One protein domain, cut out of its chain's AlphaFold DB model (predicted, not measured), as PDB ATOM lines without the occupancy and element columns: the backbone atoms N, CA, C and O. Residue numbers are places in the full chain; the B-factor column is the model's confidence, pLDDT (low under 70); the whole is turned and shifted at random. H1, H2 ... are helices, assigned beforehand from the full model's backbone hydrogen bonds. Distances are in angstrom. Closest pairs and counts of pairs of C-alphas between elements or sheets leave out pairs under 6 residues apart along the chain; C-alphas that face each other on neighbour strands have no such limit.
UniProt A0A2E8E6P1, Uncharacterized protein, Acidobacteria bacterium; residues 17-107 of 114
ATOM      1  N   SER A  17      65.048  -7.672  -0.579       54.75
ATOM      2  CA  SER A  17      63.964  -7.107   0.227       54.75
ATOM      3  C   SER A  17      62.925  -6.393  -0.632       54.75
ATOM      4  O   SER A  17      61.748  -6.530  -0.327       54.75
ATOM      5  N   SER A  18      63.318  -5.670  -1.688       61.47
ATOM      6  CA  SER A  18      62.346  -5.050  -2.606       61.47
ATOM      7  C   SER A  18      61.561  -6.113  -3.369       61.47
ATOM      8  O   SER A  18      60.344  -6.177  -3.228       61.47
ATOM      9  N   TYR A  19      62.254  -7.064  -4.004       64.00
ATOM     10  CA  TYR A  19      61.607  -8.095  -4.822       64.00
ATOM     11  C   TYR A  19      60.606  -8.967  -4.055       64.00
ATOM     12  O   TYR A  19      59.577  -9.364  -4.595       64.00
ATOM     13  N   VAL A  20      60.866  -9.273  -2.781       66.25
ATOM     14  CA  VAL A  20      59.909 -10.035  -1.962       66.25
ATOM     15  C   VAL A  20      58.635  -9.230  -1.702       66.25
ATOM     16  O   VAL A  20      57.546  -9.803  -1.736       66.25
ATOM     17  N   PHE A  21      58.738  -7.917  -1.475       65.94
ATOM     18  CA  PHE A  21      57.562  -7.050  -1.360       65.94
ATOM     19  C   PHE A  21      56.824  -6.918  -2.695       65.94
ATOM     20  O   PHE A  21      55.590  -6.984  -2.708       65.94
ATOM     21  N   ASP A  22      57.568  -6.840  -3.797       65.81
ATOM     22  CA  ASP A  22      57.023  -6.788  -5.153       65.81
ATOM     23  C   ASP A  22      56.320  -8.092  -5.551       65.81
ATOM     24  O   ASP A  22      55.359  -8.058  -6.307       65.81
ATOM     25  N   ILE A  23      56.690  -9.238  -4.974       73.75
ATOM     26  CA  ILE A  23      55.980 -10.517  -5.155       73.75
ATOM     27  C   ILE A  23      54.795 -10.650  -4.183       73.75
ATOM     28  O   ILE A  23      53.711 -11.108  -4.558       73.75
ATOM     29  N   ALA A  24      54.967 -10.240  -2.925       76.75
ATOM     30  CA  ALA A  24      53.948 -10.394  -1.889       76.75
ATOM     31  C   ALA A  24      52.707  -9.519  -2.137       76.75
ATOM     32  O   ALA A  24      51.586  -9.941  -1.835       76.75
ATOM     33  N   GLY A  25      52.885  -8.318  -2.697       77.75
ATOM     34  CA  GLY A  25      51.793  -7.407  -3.054       77.75
ATOM     35  C   GLY A  25      50.785  -8.024  -4.038       77.75
ATOM     36  O   GLY A  25      49.612  -8.167  -3.675       77.75
ATOM     37  N   PRO A  26      51.215  -8.444  -5.241       80.75
ATOM     38  CA  PRO A  26      50.374  -9.110  -6.236       80.75
ATOM     39  C   PRO A  26      49.713 -10.384  -5.710       80.75
ATOM     40  O   PRO A  26      48.521 -10.590  -5.934       80.75
ATOM     41  N   ILE A  27      50.441 -11.216  -4.956       81.88
ATOM     42  CA  ILE A  27      49.883 -12.435  -4.347       81.88
ATOM     43  C   ILE A  27      48.729 -12.085  -3.404       81.88
ATOM     44  O   ILE A  27      47.643 -12.666  -3.483       81.88
ATOM     45  N   ARG A  28      48.931 -11.098  -2.525       80.00
ATOM     46  CA  ARG A  28      47.895 -10.648  -1.592       80.00
ATOM     47  C   ARG A  28      46.698 -10.049  -2.331       80.00
ATOM     48  O   ARG A  28      45.562 -10.346  -1.964       80.00
ATOM     49  N   ALA A  29      46.936  -9.248  -3.367       80.00
ATOM     50  CA  ALA A  29      45.882  -8.684  -4.206       80.00
ATOM     51  C   ALA A  29      45.060  -9.788  -4.890       80.00
ATOM     52  O   ALA A  29      43.832  -9.749  -4.844       80.00
ATOM     53  N   TYR A  30      45.715 -10.824  -5.420       81.75
ATOM     54  CA  TYR A  30      45.054 -11.979  -6.029       81.75
ATOM     55  C   TYR A  30      44.156 -12.725  -5.033       81.75
ATOM     56  O   TYR A  30      42.986 -12.978  -5.322       81.75
ATOM     57  N   ILE A  31      44.661 -13.015  -3.828       79.25
ATOM     58  CA  ILE A  31      43.907 -13.698  -2.760       79.25
ATOM     59  C   ILE A  31      42.663 -12.895  -2.346       79.25
ATOM     60  O   ILE A  31      41.600 -13.480  -2.115       79.25
ATOM     61  N   ILE A  32      42.783 -11.564  -2.266       77.88
ATOM     62  CA  ILE A  32      41.666 -10.663  -1.948       77.88
ATOM     63  C   ILE A  32      40.647 -10.649  -3.094       77.88
ATOM     64  O   ILE A  32      39.465 -10.872  -2.841       77.88
ATOM     65  N   CYS A  33      41.084 -10.466  -4.345       75.38
ATOM     66  CA  CYS A  33      40.210 -10.451  -5.524       75.38
ATOM     67  C   CYS A  33      39.483 -11.786  -5.749       75.38
ATOM     68  O   CYS A  33      38.335 -11.792  -6.192       75.38
ATOM     69  N   ARG A  34      40.117 -12.920  -5.423       76.00
ATOM     70  CA  ARG A  34      39.466 -14.239  -5.457       76.00
ATOM     71  C   ARG A  34      38.540 -14.501  -4.274       76.00
ATOM     72  O   ARG A  34      37.751 -15.441  -4.323       76.00
ATOM     73  N   GLY A  35      38.630 -13.706  -3.210       67.94
ATOM     74  CA  GLY A  35      37.882 -13.945  -1.978       67.94
ATOM     75  C   GLY A  35      38.336 -15.198  -1.219       67.94
ATOM     76  O   GLY A  35      37.610 -15.674  -0.346       67.94
ATOM     77  N   LEU A  36      39.538 -15.722  -1.505       66.25
ATOM     78  CA  LEU A  36      40.099 -16.906  -0.836       66.25
ATOM     79  C   LEU A  36      40.269 -16.680   0.673       66.25
ATOM     80  O   LEU A  36      40.129 -17.614   1.458       66.25
ATOM     81  N   HIS A  37      40.487 -15.431   1.096       62.72
ATOM     82  CA  HIS A  37      40.595 -15.082   2.513       62.72
ATOM     83  C   HIS A  37      39.265 -15.232   3.277       62.72
ATOM     84  O   HIS A  37      39.260 -15.584   4.455       62.72
ATOM     85  N   TYR A  38      38.132 -15.015   2.602       54.94
ATOM     86  CA  TYR A  38      36.802 -14.994   3.224       54.94
ATOM     87  C   TYR A  38      36.055 -16.324   3.129       54.94
ATOM     88  O   TYR A  38      35.067 -16.514   3.838       54.94
ATOM     89  N   ARG A  39      36.544 -17.276   2.321       51.91
ATOM     90  CA  ARG A  39      35.911 -18.589   2.118       51.91
ATOM     91  C   ARG A  39      35.756 -19.398   3.419       51.91
ATOM     92  O   ARG A  39      34.902 -20.273   3.482       51.91
ATOM     93  N   ARG A  40      36.542 -19.087   4.461       51.22
ATOM     94  CA  ARG A  40      36.552 -19.806   5.750       51.22
ATOM     95  C   ARG A  40      35.779 -19.128   6.894       51.22
ATOM     96  O   ARG A  40      35.598 -19.766   7.921       51.22
ATOM     97  N   LEU A  41      35.357 -17.864   6.758       51.88
ATOM     98  CA  LEU A  41      34.883 -17.053   7.901       51.88
ATOM     99  C   LEU A  41      33.451 -16.505   7.793       51.88
ATOM    100  O   LEU A  41      32.905 -16.083   8.810       51.88
ATOM    101  N   SER A  42      32.805 -16.510   6.624       43.94
ATOM    102  CA  SER A  42      31.378 -16.158   6.531       43.94
ATOM    103  C   SER A  42      30.791 -16.376   5.136       43.94
ATOM    104  O   SER A  42      31.532 -16.352   4.149       43.94
ATOM    105  N   PRO A  43      29.458 -16.523   5.011       50.88
ATOM    106  CA  PRO A  43      28.793 -16.561   3.720       50.88
ATOM    107  C   PRO A  43      28.876 -15.179   3.047       50.88
ATOM    108  O   PRO A  43      28.117 -14.270   3.354       50.88
ATOM    109  N   ARG A  44      29.825 -15.068   2.109       53.97
ATOM    110  CA  ARG A  44      29.898 -14.123   0.975       53.97
ATOM    111  C   ARG A  44      29.751 -12.621   1.291       53.97
ATOM    112  O   ARG A  44      28.637 -12.099   1.276       53.97
ATOM    113  N   PRO A  45      30.853 -11.850   1.369       50.69
ATOM    114  CA  PRO A  45      30.770 -10.439   1.028       50.69
ATOM    115  C   PRO A  45      30.493 -10.287  -0.480       50.69
ATOM    116  O   PRO A  45      31.105 -10.945  -1.317       50.69
ATOM    117  N   VAL A  46      29.575  -9.378  -0.808       54.00
ATOM    118  CA  VAL A  46      29.053  -8.988  -2.140       54.00
ATOM    119  C   VAL A  46      30.135  -8.497  -3.125       54.00
ATOM    120  O   VAL A  46      29.870  -8.241  -4.299       54.00
ATOM    121  N   TRP A  47      31.388  -8.429  -2.683       49.97
ATOM    122  CA  TRP A  47      32.553  -8.054  -3.474       49.97
ATOM    123  C   TRP A  47      33.014  -9.245  -4.324       49.97
ATOM    124  O   TRP A  47      34.025  -9.879  -4.060       49.97
ATOM    125  N   ARG A  48      32.170  -9.571  -5.308       53.84
ATOM    126  CA  ARG A  48      32.447 -10.224  -6.591       53.84
ATOM    127  C   ARG A  48      33.606 -11.231  -6.570       53.84
ATOM    128  O   ARG A  48      34.764 -10.868  -6.735       53.84
ATOM    129  N   GLN A  49      33.251 -12.511  -6.455       66.69
ATOM    130  CA  GLN A  49      34.135 -13.646  -6.726       66.69
ATOM    131  C   GLN A  49      34.572 -13.585  -8.196       66.69
ATOM    132  O   GLN A  49      33.900 -14.123  -9.075       66.69
ATOM    133  N   PHE A  50      35.653 -12.864  -8.489       68.00
ATOM    134  CA  PHE A  50      36.239 -12.883  -9.820       68.00
ATOM    135  C   PHE A  50      36.663 -14.315 -10.153       68.00
ATOM    136  O   PHE A  50      37.145 -15.049  -9.282       68.00
ATOM    137  N   THR A  51      36.467 -14.724 -11.409       77.25
ATOM    138  CA  THR A  51      37.034 -15.989 -11.880       77.25
ATOM    139  C   THR A  51      38.562 -15.912 -11.778       77.25
ATOM    140  O   THR A  51      39.119 -14.807 -11.830       77.25
ATOM    141  N   PRO A  52      39.259 -17.046 -11.597       77.75
ATOM    142  CA  PRO A  52      40.718 -17.066 -11.490       77.75
ATOM    143  C   PRO A  52      41.417 -16.304 -12.618       77.75
ATOM    144  O   PRO A  52      42.406 -15.621 -12.365       77.75
ATOM    145  N   GLU A  53      40.872 -16.361 -13.832       82.62
ATOM    146  CA  GLU A  53      41.387 -15.665 -15.010       82.62
ATOM    147  C   GLU A  53      41.244 -14.147 -14.876       82.62
ATOM    148  O   GLU A  53      42.202 -13.412 -15.103       82.62
ATOM    149  N   VAL A  54      40.066 -13.663 -14.463       82.94
ATOM    150  CA  VAL A  54      39.819 -12.222 -14.319       82.94
ATOM    151  C   VAL A  54      40.621 -11.650 -13.153       82.94
ATOM    152  O   VAL A  54      41.164 -10.557 -13.276       82.94
ATOM    153  N   ALA A  55      40.752 -12.385 -12.046       83.62
ATOM    154  CA  ALA A  55      41.566 -11.961 -10.910       83.62
ATOM    155  C   ALA A  55      43.056 -11.872 -11.280       83.62
ATOM    156  O   ALA A  55      43.701 -10.873 -10.968       83.62
ATOM    157  N   ALA A  56      43.594 -12.877 -11.979       83.75
ATOM    158  CA  ALA A  56      44.984 -12.863 -12.433       83.75
ATOM    159  C   ALA A  56      45.240 -11.722 -13.430       83.75
ATOM    160  O   ALA A  56      46.183 -10.952 -13.250       83.75
ATOM    161  N   ALA A  57      44.368 -11.560 -14.431       86.00
ATOM    162  CA  ALA A  57      44.479 -10.489 -15.419       86.00
ATOM    163  C   ALA A  57      44.361  -9.096 -14.783       86.00
ATOM    164  O   ALA A  57      45.113  -8.194 -15.146       86.00
ATOM    165  N   PHE A  58      43.457  -8.917 -13.815       85.94
ATOM    166  CA  PHE A  58      43.293  -7.649 -13.107       85.94
ATOM    167  C   PHE A  58      44.537  -7.286 -12.297       85.94
ATOM    168  O   PHE A  58      45.010  -6.159 -12.389       85.94
ATOM    169  N   VAL A  59      45.092  -8.235 -11.537       86.38
ATOM    170  CA  VAL A  59      46.289  -7.994 -10.719       86.38
ATOM    171  C   VAL A  59      47.501  -7.693 -11.597       86.38
ATOM    172  O   VAL A  59      48.158  -6.678 -11.385       86.38
ATOM    173  N   ILE A  60      47.761  -8.515 -12.618       86.62
ATOM    174  CA  ILE A  60      48.882  -8.299 -13.545       86.62
ATOM    175  C   ILE A  60      48.709  -6.971 -14.295       86.62
ATOM    176  O   ILE A  60      49.654  -6.193 -14.397       86.62
ATOM    177  N   GLY A  61      47.498  -6.676 -14.778       87.31
ATOM    178  CA  GLY A  61      47.193  -5.426 -15.473       87.31
ATOM    179  C   GLY A  61      47.339  -4.195 -14.579       87.31
ATOM    180  O   GLY A  61      47.869  -3.178 -15.016       87.31
ATOM    181  N   PHE A  62      46.928  -4.283 -13.312       86.56
ATOM    182  CA  PHE A  62      47.106  -3.207 -12.343       86.56
ATOM    183  C   PHE A  62      48.587  -2.954 -12.047       86.56
ATOM    184  O   PHE A  62      49.034  -1.811 -12.090       86.56
ATOM    185  N   CYS A  63      49.369  -4.012 -11.833       84.81
ATOM    186  CA  CYS A  63      50.815  -3.909 -11.672       84.81
ATOM    187  C   CYS A  63      51.501  -3.314 -12.914       84.81
ATOM    188  O   CYS A  63      52.359  -2.448 -12.782       84.81
ATOM    189  N   PHE A  64      51.071  -3.695 -14.120       86.62
ATOM    190  CA  PHE A  64      51.564  -3.104 -15.365       86.62
ATOM    191  C   PHE A  64      51.231  -1.610 -15.486       86.62
ATOM    192  O   PHE A  64      52.064  -0.824 -15.937       86.62
ATOM    193  N   LEU A  65      50.030  -1.193 -15.070       86.88
ATOM    194  CA  LEU A  65      49.644   0.221 -15.038       86.88
ATOM    195  C   LEU A  65      50.502   1.023 -14.061       86.88
ATOM    196  O   LEU A  65      50.885   2.148 -14.380       86.88
ATOM    197  N   LEU A  66      50.823   0.445 -12.902       83.94
ATOM    198  CA  LEU A  66      51.750   1.064 -11.964       83.94
ATOM    199  C   LEU A  66      53.140   1.200 -12.603       83.94
ATOM    200  O   LEU A  66      53.694   2.293 -12.684       83.94
ATOM    201  N   GLU A  67      53.679   0.129 -13.166       83.69
ATOM    202  CA  GLU A  67      54.999   0.166 -13.796       83.69
ATOM    203  C   GLU A  67      55.068   1.177 -14.958       83.69
ATOM    204  O   GLU A  67      56.005   1.966 -15.084       83.69
ATOM    205  N   THR A  68      53.996   1.269 -15.746       84.00
ATOM    206  CA  THR A  68      53.838   2.292 -16.791       84.00
ATOM    207  C   THR A  68      53.773   3.706 -16.203       84.00
ATOM    208  O   THR A  68      54.330   4.643 -16.774       84.00
ATOM    209  N   GLY A  69      53.123   3.887 -15.053       83.12
ATOM    210  CA  GLY A  69      53.084   5.163 -14.340       83.12
ATOM    211  C   GLY A  69      54.460   5.609 -13.844       83.12
ATOM    212  O   GLY A  69      54.772   6.798 -13.919       83.12
ATOM    213  N   GLN A  70      55.307   4.664 -13.424       81.88
ATOM    214  CA  GLN A  70      56.712   4.937 -13.107       81.88
ATOM    215  C   GLN A  70      57.503   5.332 -14.357       81.88
ATOM    216  O   GLN A  70      58.223   6.328 -14.333       81.88
ATOM    217  N   TYR A  71      57.320   4.607 -15.466       82.31
ATOM    218  CA  TYR A  71      57.961   4.923 -16.746       82.31
ATOM    219  C   TYR A  71      57.613   6.334 -17.249       82.31
ATOM    220  O   TYR A  71      58.473   7.055 -17.750       82.31
ATOM    221  N   LEU A  72      56.358   6.757 -17.073       86.69
ATOM    222  CA  LEU A  72      55.880   8.094 -17.437       86.69
ATOM    223  C   LEU A  72      56.259   9.186 -16.417       86.69
ATOM    224  O   LEU A  72      55.943  10.354 -16.638       86.69
ATOM    225  N   GLY A  73      56.911   8.831 -15.306       81.12
ATOM    226  CA  GLY A  73      57.320   9.776 -14.265       81.12
ATOM    227  C   GLY A  73      56.162  10.339 -13.434       81.12
ATOM    228  O   GLY A  73      56.309  11.401 -12.832       81.12
ATOM    229  N   LEU A  74      55.011   9.655 -13.387       80.56
ATOM    230  CA  LEU A  74      53.839  10.097 -12.616       80.56
ATOM    231  C   LEU A  74      54.071  10.030 -11.097       80.56
ATOM    232  O   LEU A  74      53.378  10.705 -10.338       80.56
ATOM    233  N   TYR A  75      55.036   9.229 -10.644       77.19
ATOM    234  CA  TYR A  75      55.458   9.139  -9.248       77.19
ATOM    235  C   TYR A  75      56.898   8.620  -9.134       77.19
ATOM    236  O   TYR A  75      57.442   8.051 -10.077       77.19
ATOM    237  N   HIS A  76      57.532   8.838  -7.974       69.25
ATOM    238  CA  HIS A  76      58.911   8.411  -7.719       69.25
ATOM    239  C   HIS A  76      58.992   6.881  -7.601       69.25
ATOM    240  O   HIS A  76      58.648   6.314  -6.567       69.25
ATOM    241  N   GLY A  77      59.471   6.238  -8.660       68.06
ATOM    242  CA  GLY A  77      59.763   4.811  -8.735       68.06
ATOM    243  C   GLY A  77      60.834   4.560  -9.792       68.06
ATOM    244  O   GLY A  77      61.069   5.409 -10.656       68.06
ATOM    245  N   ARG A  78      61.541   3.434  -9.690       76.38
ATOM    246  CA  ARG A  78      62.514   3.021 -10.699       76.38
ATOM    247  C   ARG A  78      61.835   1.983 -11.569       76.38
ATOM    248  O   ARG A  78      61.634   0.879 -11.092       76.38
ATOM    249  N   PHE A  79      61.595   2.341 -12.829       77.62
ATOM    250  CA  PHE A  79      61.119   1.374 -13.804       77.62
ATOM    251  C   PHE A  79      62.100   0.197 -13.893       77.62
ATOM    252  O   PHE A  79      63.275   0.393 -14.241       77.62
ATOM    253  N   ASP A  80      61.622  -0.996 -13.568       77.56
ATOM    254  CA  ASP A  80      62.346  -2.251 -13.670       77.56
ATOM    255  C   ASP A  80      61.473  -3.295 -14.395       77.56
ATOM    256  O   ASP A  80      60.521  -3.838 -13.834       77.56
ATOM    257  N   PRO A  81      61.790  -3.654 -15.654       77.00
ATOM    258  CA  PRO A  81      61.032  -4.671 -16.379       77.00
ATOM    259  C   PRO A  81      61.087  -6.056 -15.713       77.00
ATOM    260  O   PRO A  81      60.245  -6.906 -16.013       77.00
ATOM    261  N   TYR A  82      62.048  -6.308 -14.821       79.56
ATOM    262  CA  TYR A  82      62.096  -7.543 -14.045       79.56
ATOM    263  C   TYR A  82      60.997  -7.613 -12.972       79.56
ATOM    264  O   TYR A  82      60.595  -8.723 -12.611       79.56
ATOM    265  N   ASP A  83      60.420  -6.483 -12.553       74.00
ATOM    266  CA  ASP A  83      59.289  -6.460 -11.620       74.00
ATOM    267  C   ASP A  83      58.038  -7.059 -12.269       74.00
ATOM    268  O   ASP A  83      57.325  -7.846 -11.647       74.00
ATOM    269  N   LEU A  84      57.830  -6.833 -13.572       78.69
ATOM    270  CA  LEU A  84      56.762  -7.496 -14.334       78.69
ATOM    271  C   LEU A  84      56.909  -9.021 -14.325       78.69
ATOM    272  O   LEU A  84      55.917  -9.743 -14.184       78.69
ATOM    273  N   VAL A  85      58.140  -9.521 -14.454       83.06
ATOM    274  CA  VAL A  85      58.420 -10.960 -14.379       83.06
ATOM    275  C   VAL A  85      58.135 -11.477 -12.973       83.06
ATOM    276  O   VAL A  85      57.517 -12.531 -12.835       83.06
ATOM    277  N   ALA A  86      58.516 -10.727 -11.939       80.62
ATOM    278  CA  ALA A  86      58.237 -11.069 -10.549       80.62
ATOM    279  C   ALA A  86      56.725 -11.118 -10.259       80.62
ATOM    280  O   ALA A  86      56.251 -12.052  -9.610       80.62
ATOM    281  N   TYR A  87      55.946 -10.180 -10.806       81.38
ATOM    282  CA  TYR A  87      54.489 -10.155 -10.672       81.38
ATOM    283  C   TYR A  87      53.835 -11.383 -11.304       81.38
ATOM    284  O   TYR A  87      53.014 -12.045 -10.665       81.38
ATOM    285  N   VAL A  88      54.222 -11.729 -12.535       83.88
ATOM    286  CA  VAL A  88      53.713 -12.931 -13.208       83.88
ATOM    287  C   VAL A  88      54.146 -14.182 -12.445       83.88
ATOM    288  O   VAL A  88      53.301 -15.009 -12.114       83.88
ATOM    289  N   ALA A  89      55.424 -14.289 -12.078       84.38
ATOM    290  CA  ALA A  89      55.961 -15.428 -11.338       84.38
ATOM    291  C   ALA A  89      55.308 -15.616  -9.959       84.38
ATOM    292  O   ALA A  89      55.180 -16.750  -9.509       84.38
ATOM    293  N   GLY A  90      54.868 -14.539  -9.299       81.56
ATOM    294  CA  GLY A  90      54.124 -14.599  -8.041       81.56
ATOM    295  C   GLY A  90      52.658 -15.001  -8.220       81.56
ATOM    296  O   GLY A  90      52.142 -15.822  -7.465       81.56
ATOM    297  N   VAL A  91      51.978 -14.464  -9.237       84.19
ATOM    298  CA  VAL A  91      50.548 -14.728  -9.476       84.19
ATOM    299  C   VAL A  91      50.312 -16.105 -10.109       84.19
ATOM    300  O   VAL A  91      49.337 -16.774  -9.763       84.19
ATOM    301  N   SER A  92      51.197 -16.572 -10.995       84.88
ATOM    302  CA  SER A  92      51.088 -17.875 -11.665       84.88
ATOM    303  C   SER A  92      50.910 -19.075 -10.718       84.88
ATOM    304  O   SER A  92      49.965 -19.835 -10.936       84.88
ATOM    305  N   PRO A  93      51.724 -19.283  -9.662       83.62
ATOM    306  CA  PRO A  93      51.532 -20.402  -8.741       83.62
ATOM    307  C   PRO A  93      50.218 -20.291  -7.962       83.62
ATOM    308  O   PRO A  93      49.568 -21.308  -7.731       83.62
ATOM    309  N   CYS A  94      49.774 -19.079  -7.611       82.12
ATOM    310  CA  CYS A  94      48.473 -18.876  -6.974       82.12
ATOM    311  C   CYS A  94      47.315 -19.234  -7.915       82.12
ATOM    312  O   CYS A  94      46.371 -19.894  -7.489       82.12
ATOM    313  N   TYR A  95      47.409 -18.849  -9.190       84.69
ATOM    314  CA  TYR A  95      46.440 -19.217 -10.220       84.69
ATOM    315  C   TYR A  95      46.375 -20.734 -10.434       84.69
ATOM    316  O   TYR A  95      45.285 -21.303 -10.468       84.69
ATOM    317  N   LEU A  96      47.527 -21.406 -10.528       85.19
ATOM    318  CA  LEU A  96      47.589 -22.860 -10.697       85.19
ATOM    319  C   LEU A  96      47.020 -23.605  -9.483       85.19
ATOM    320  O   LEU A  96      46.205 -24.510  -9.652       85.19
ATOM    321  N   ALA A  97      47.391 -23.197  -8.267       83.06
ATOM    322  CA  ALA A  97      46.880 -23.800  -7.036       83.06
ATOM    323  C   ALA A  97      45.355 -23.648  -6.905       83.06
ATOM    324  O   ALA A  97      44.662 -24.564  -6.458       83.06
ATOM    325  N   ASP A  98      44.827 -22.499  -7.320       79.12
ATOM    326  CA  ASP A  98      43.397 -22.224  -7.300       79.12
ATOM    327  C   ASP A  98      42.629 -23.036  -8.358       79.12
ATOM    328  O   ASP A  98      41.564 -23.580  -8.063       79.12
ATOM    329  N   ARG A  99      43.198 -23.203  -9.560       81.06
ATOM    330  CA  ARG A  99      42.646 -24.079 -10.607       81.06
ATOM    331  C   ARG A  99      42.625 -25.544 -10.174       81.06
ATOM    332  O   ARG A  99      41.589 -26.185 -10.319       81.06
ATOM    333  N   TRP A 100      43.719 -26.051  -9.604       83.06
ATOM    334  CA  TRP A 100      43.773 -27.425  -9.093       83.06
ATOM    335  C   TRP A 100      42.773 -27.666  -7.966       83.06
ATOM    336  O   TRP A 100      42.090 -28.682  -7.965       83.06
ATOM    337  N   SER A 101      42.630 -26.716  -7.041       77.12
ATOM    338  CA  SER A 101      41.648 -26.837  -5.958       77.12
ATOM    339  C   SER A 101      40.208 -26.888  -6.488       77.12
ATOM    340  O   SER A 101      39.409 -27.685  -6.007       77.12
ATOM    341  N   ALA A 102      39.881 -26.074  -7.498       72.19
ATOM    342  CA  ALA A 102      38.554 -26.068  -8.113       72.19
ATOM    343  C   ALA A 102      38.234 -27.371  -8.874       72.19
ATOM    344  O   ALA A 102      37.085 -27.820  -8.879       72.19
ATOM    345  N   GLU A 103      39.237 -27.986  -9.506       74.69
ATOM    346  CA  GLU A 103      39.092 -29.269 -10.204       74.69
ATOM    347  C   GLU A 103      38.839 -30.420  -9.219       74.69
ATOM    348  O   GLU A 103      37.911 -31.202  -9.423       74.69
ATOM    349  N   SER A 104      39.570 -30.456  -8.098       70.06
ATOM    350  CA  SER A 104      39.365 -31.447  -7.032       70.06
ATOM    351  C   SER A 104      37.968 -31.369  -6.409       70.06
ATOM    352  O   SER A 104      37.329 -32.398  -6.206       70.06
ATOM    353  N   GLU A 105      37.451 -30.161  -6.149       67.38
ATOM    354  CA  GLU A 105      36.084 -29.987  -5.625       67.38
ATOM    355  C   GLU A 105      35.011 -30.460  -6.623       67.38
ATOM    356  O   GLU A 105      33.970 -30.978  -6.219       67.38
ATOM    357  N   SER A 106      35.271 -30.310  -7.924       64.25
ATOM    358  CA  SER A 106      34.360 -30.761  -8.982       64.25
ATOM    359  C   SER A 106      34.364 -32.287  -9.136       64.25
ATOM    360  O   SER A 106      33.323 -32.873  -9.429       64.25
ATOM    361  N   ALA A 107      35.517 -32.933  -8.925       66.81
ATOM    362  CA  ALA A 107      35.653 -34.388  -8.965       66.81
ATOM    363  C   ALA A 107      34.958 -35.071  -7.775       66.81
ATOM    364  O   ALA A 107      34.273 -36.071  -7.965       66.81
TER     365      ALA A 107
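Overview. This is residues 17 to 107 of the 114 residues of an uncharacterized protein of Acidobacteria bacterium (UniProt A0A2E8E6P1). Three helices form an up-and-down bundle, each running against the one before it: H2 and H3 lie side by side, nearly aligned, and H1 slants across both of them. The last part of H3 reaches beyond the ends of H1 and H2, and in the long loop between H1 and H2 residues 38 to 43 stick out. The printed part has 91 residues, with the named helices H1, H2 and H3 in that order and no named strand; the class is all helix. It is only just loose, close to compact, with a radius of gyration of the C-alphas of 14.8 A, and elongated, spanning 47 by 25 by 23 A.

Arrangement. H1, residues 17 to 34, touches H2, residues 52 to 71, with residues 26 to 34 alone. They form a helical hairpin, opposite ways at a steep tilt of 40 degrees; their closest C-alphas, of Cys 33 and Ala 55, are 5.8 A apart. H3, residues 81 to 107, touches H1 with residues 83 to 94 alone, the same way at a tilt of 36 degrees, only just steep; their closest C-alphas, of Ile 23 and Gly 90, are 5.3 A apart. H2 and H3 touch and form a second helical hairpin, opposite ways at a shallow tilt of 8 degrees, with the C-alphas of Pro 52 and Tyr 95 closest at 6.2 A. The helix packing is mostly crossed, but only just, with 1 of 3 pairs at a shallow tilt. Every O i to N i+4 pair is within hydrogen-bond range in H2, against 12 of 14 in H1 and 20 of 23 in H3.

Along the chain. H1 begins at C-alpha 17, (63.964, -7.107, 0.227), and measures 26.1 A. H2 begins at C-alpha 52, (40.718, -17.066, -11.490), and measures 28.4 A. H3, the longest, measures 39.8 A and ends at C-alpha 107, (35.653, -34.388, -8.965).

Size, cuts and confidence. The two C-alphas farthest apart, of Gly 73 and Ala 107, are 49.5 A apart. The printed part has no cut; the link from H1 to H2 is long, that from H2 to H3 short. Mean pLDDT of the printed part is 74.8, with residues 17 to 22, 35 to 50, 76 to 77 and 105 to 107 under 70.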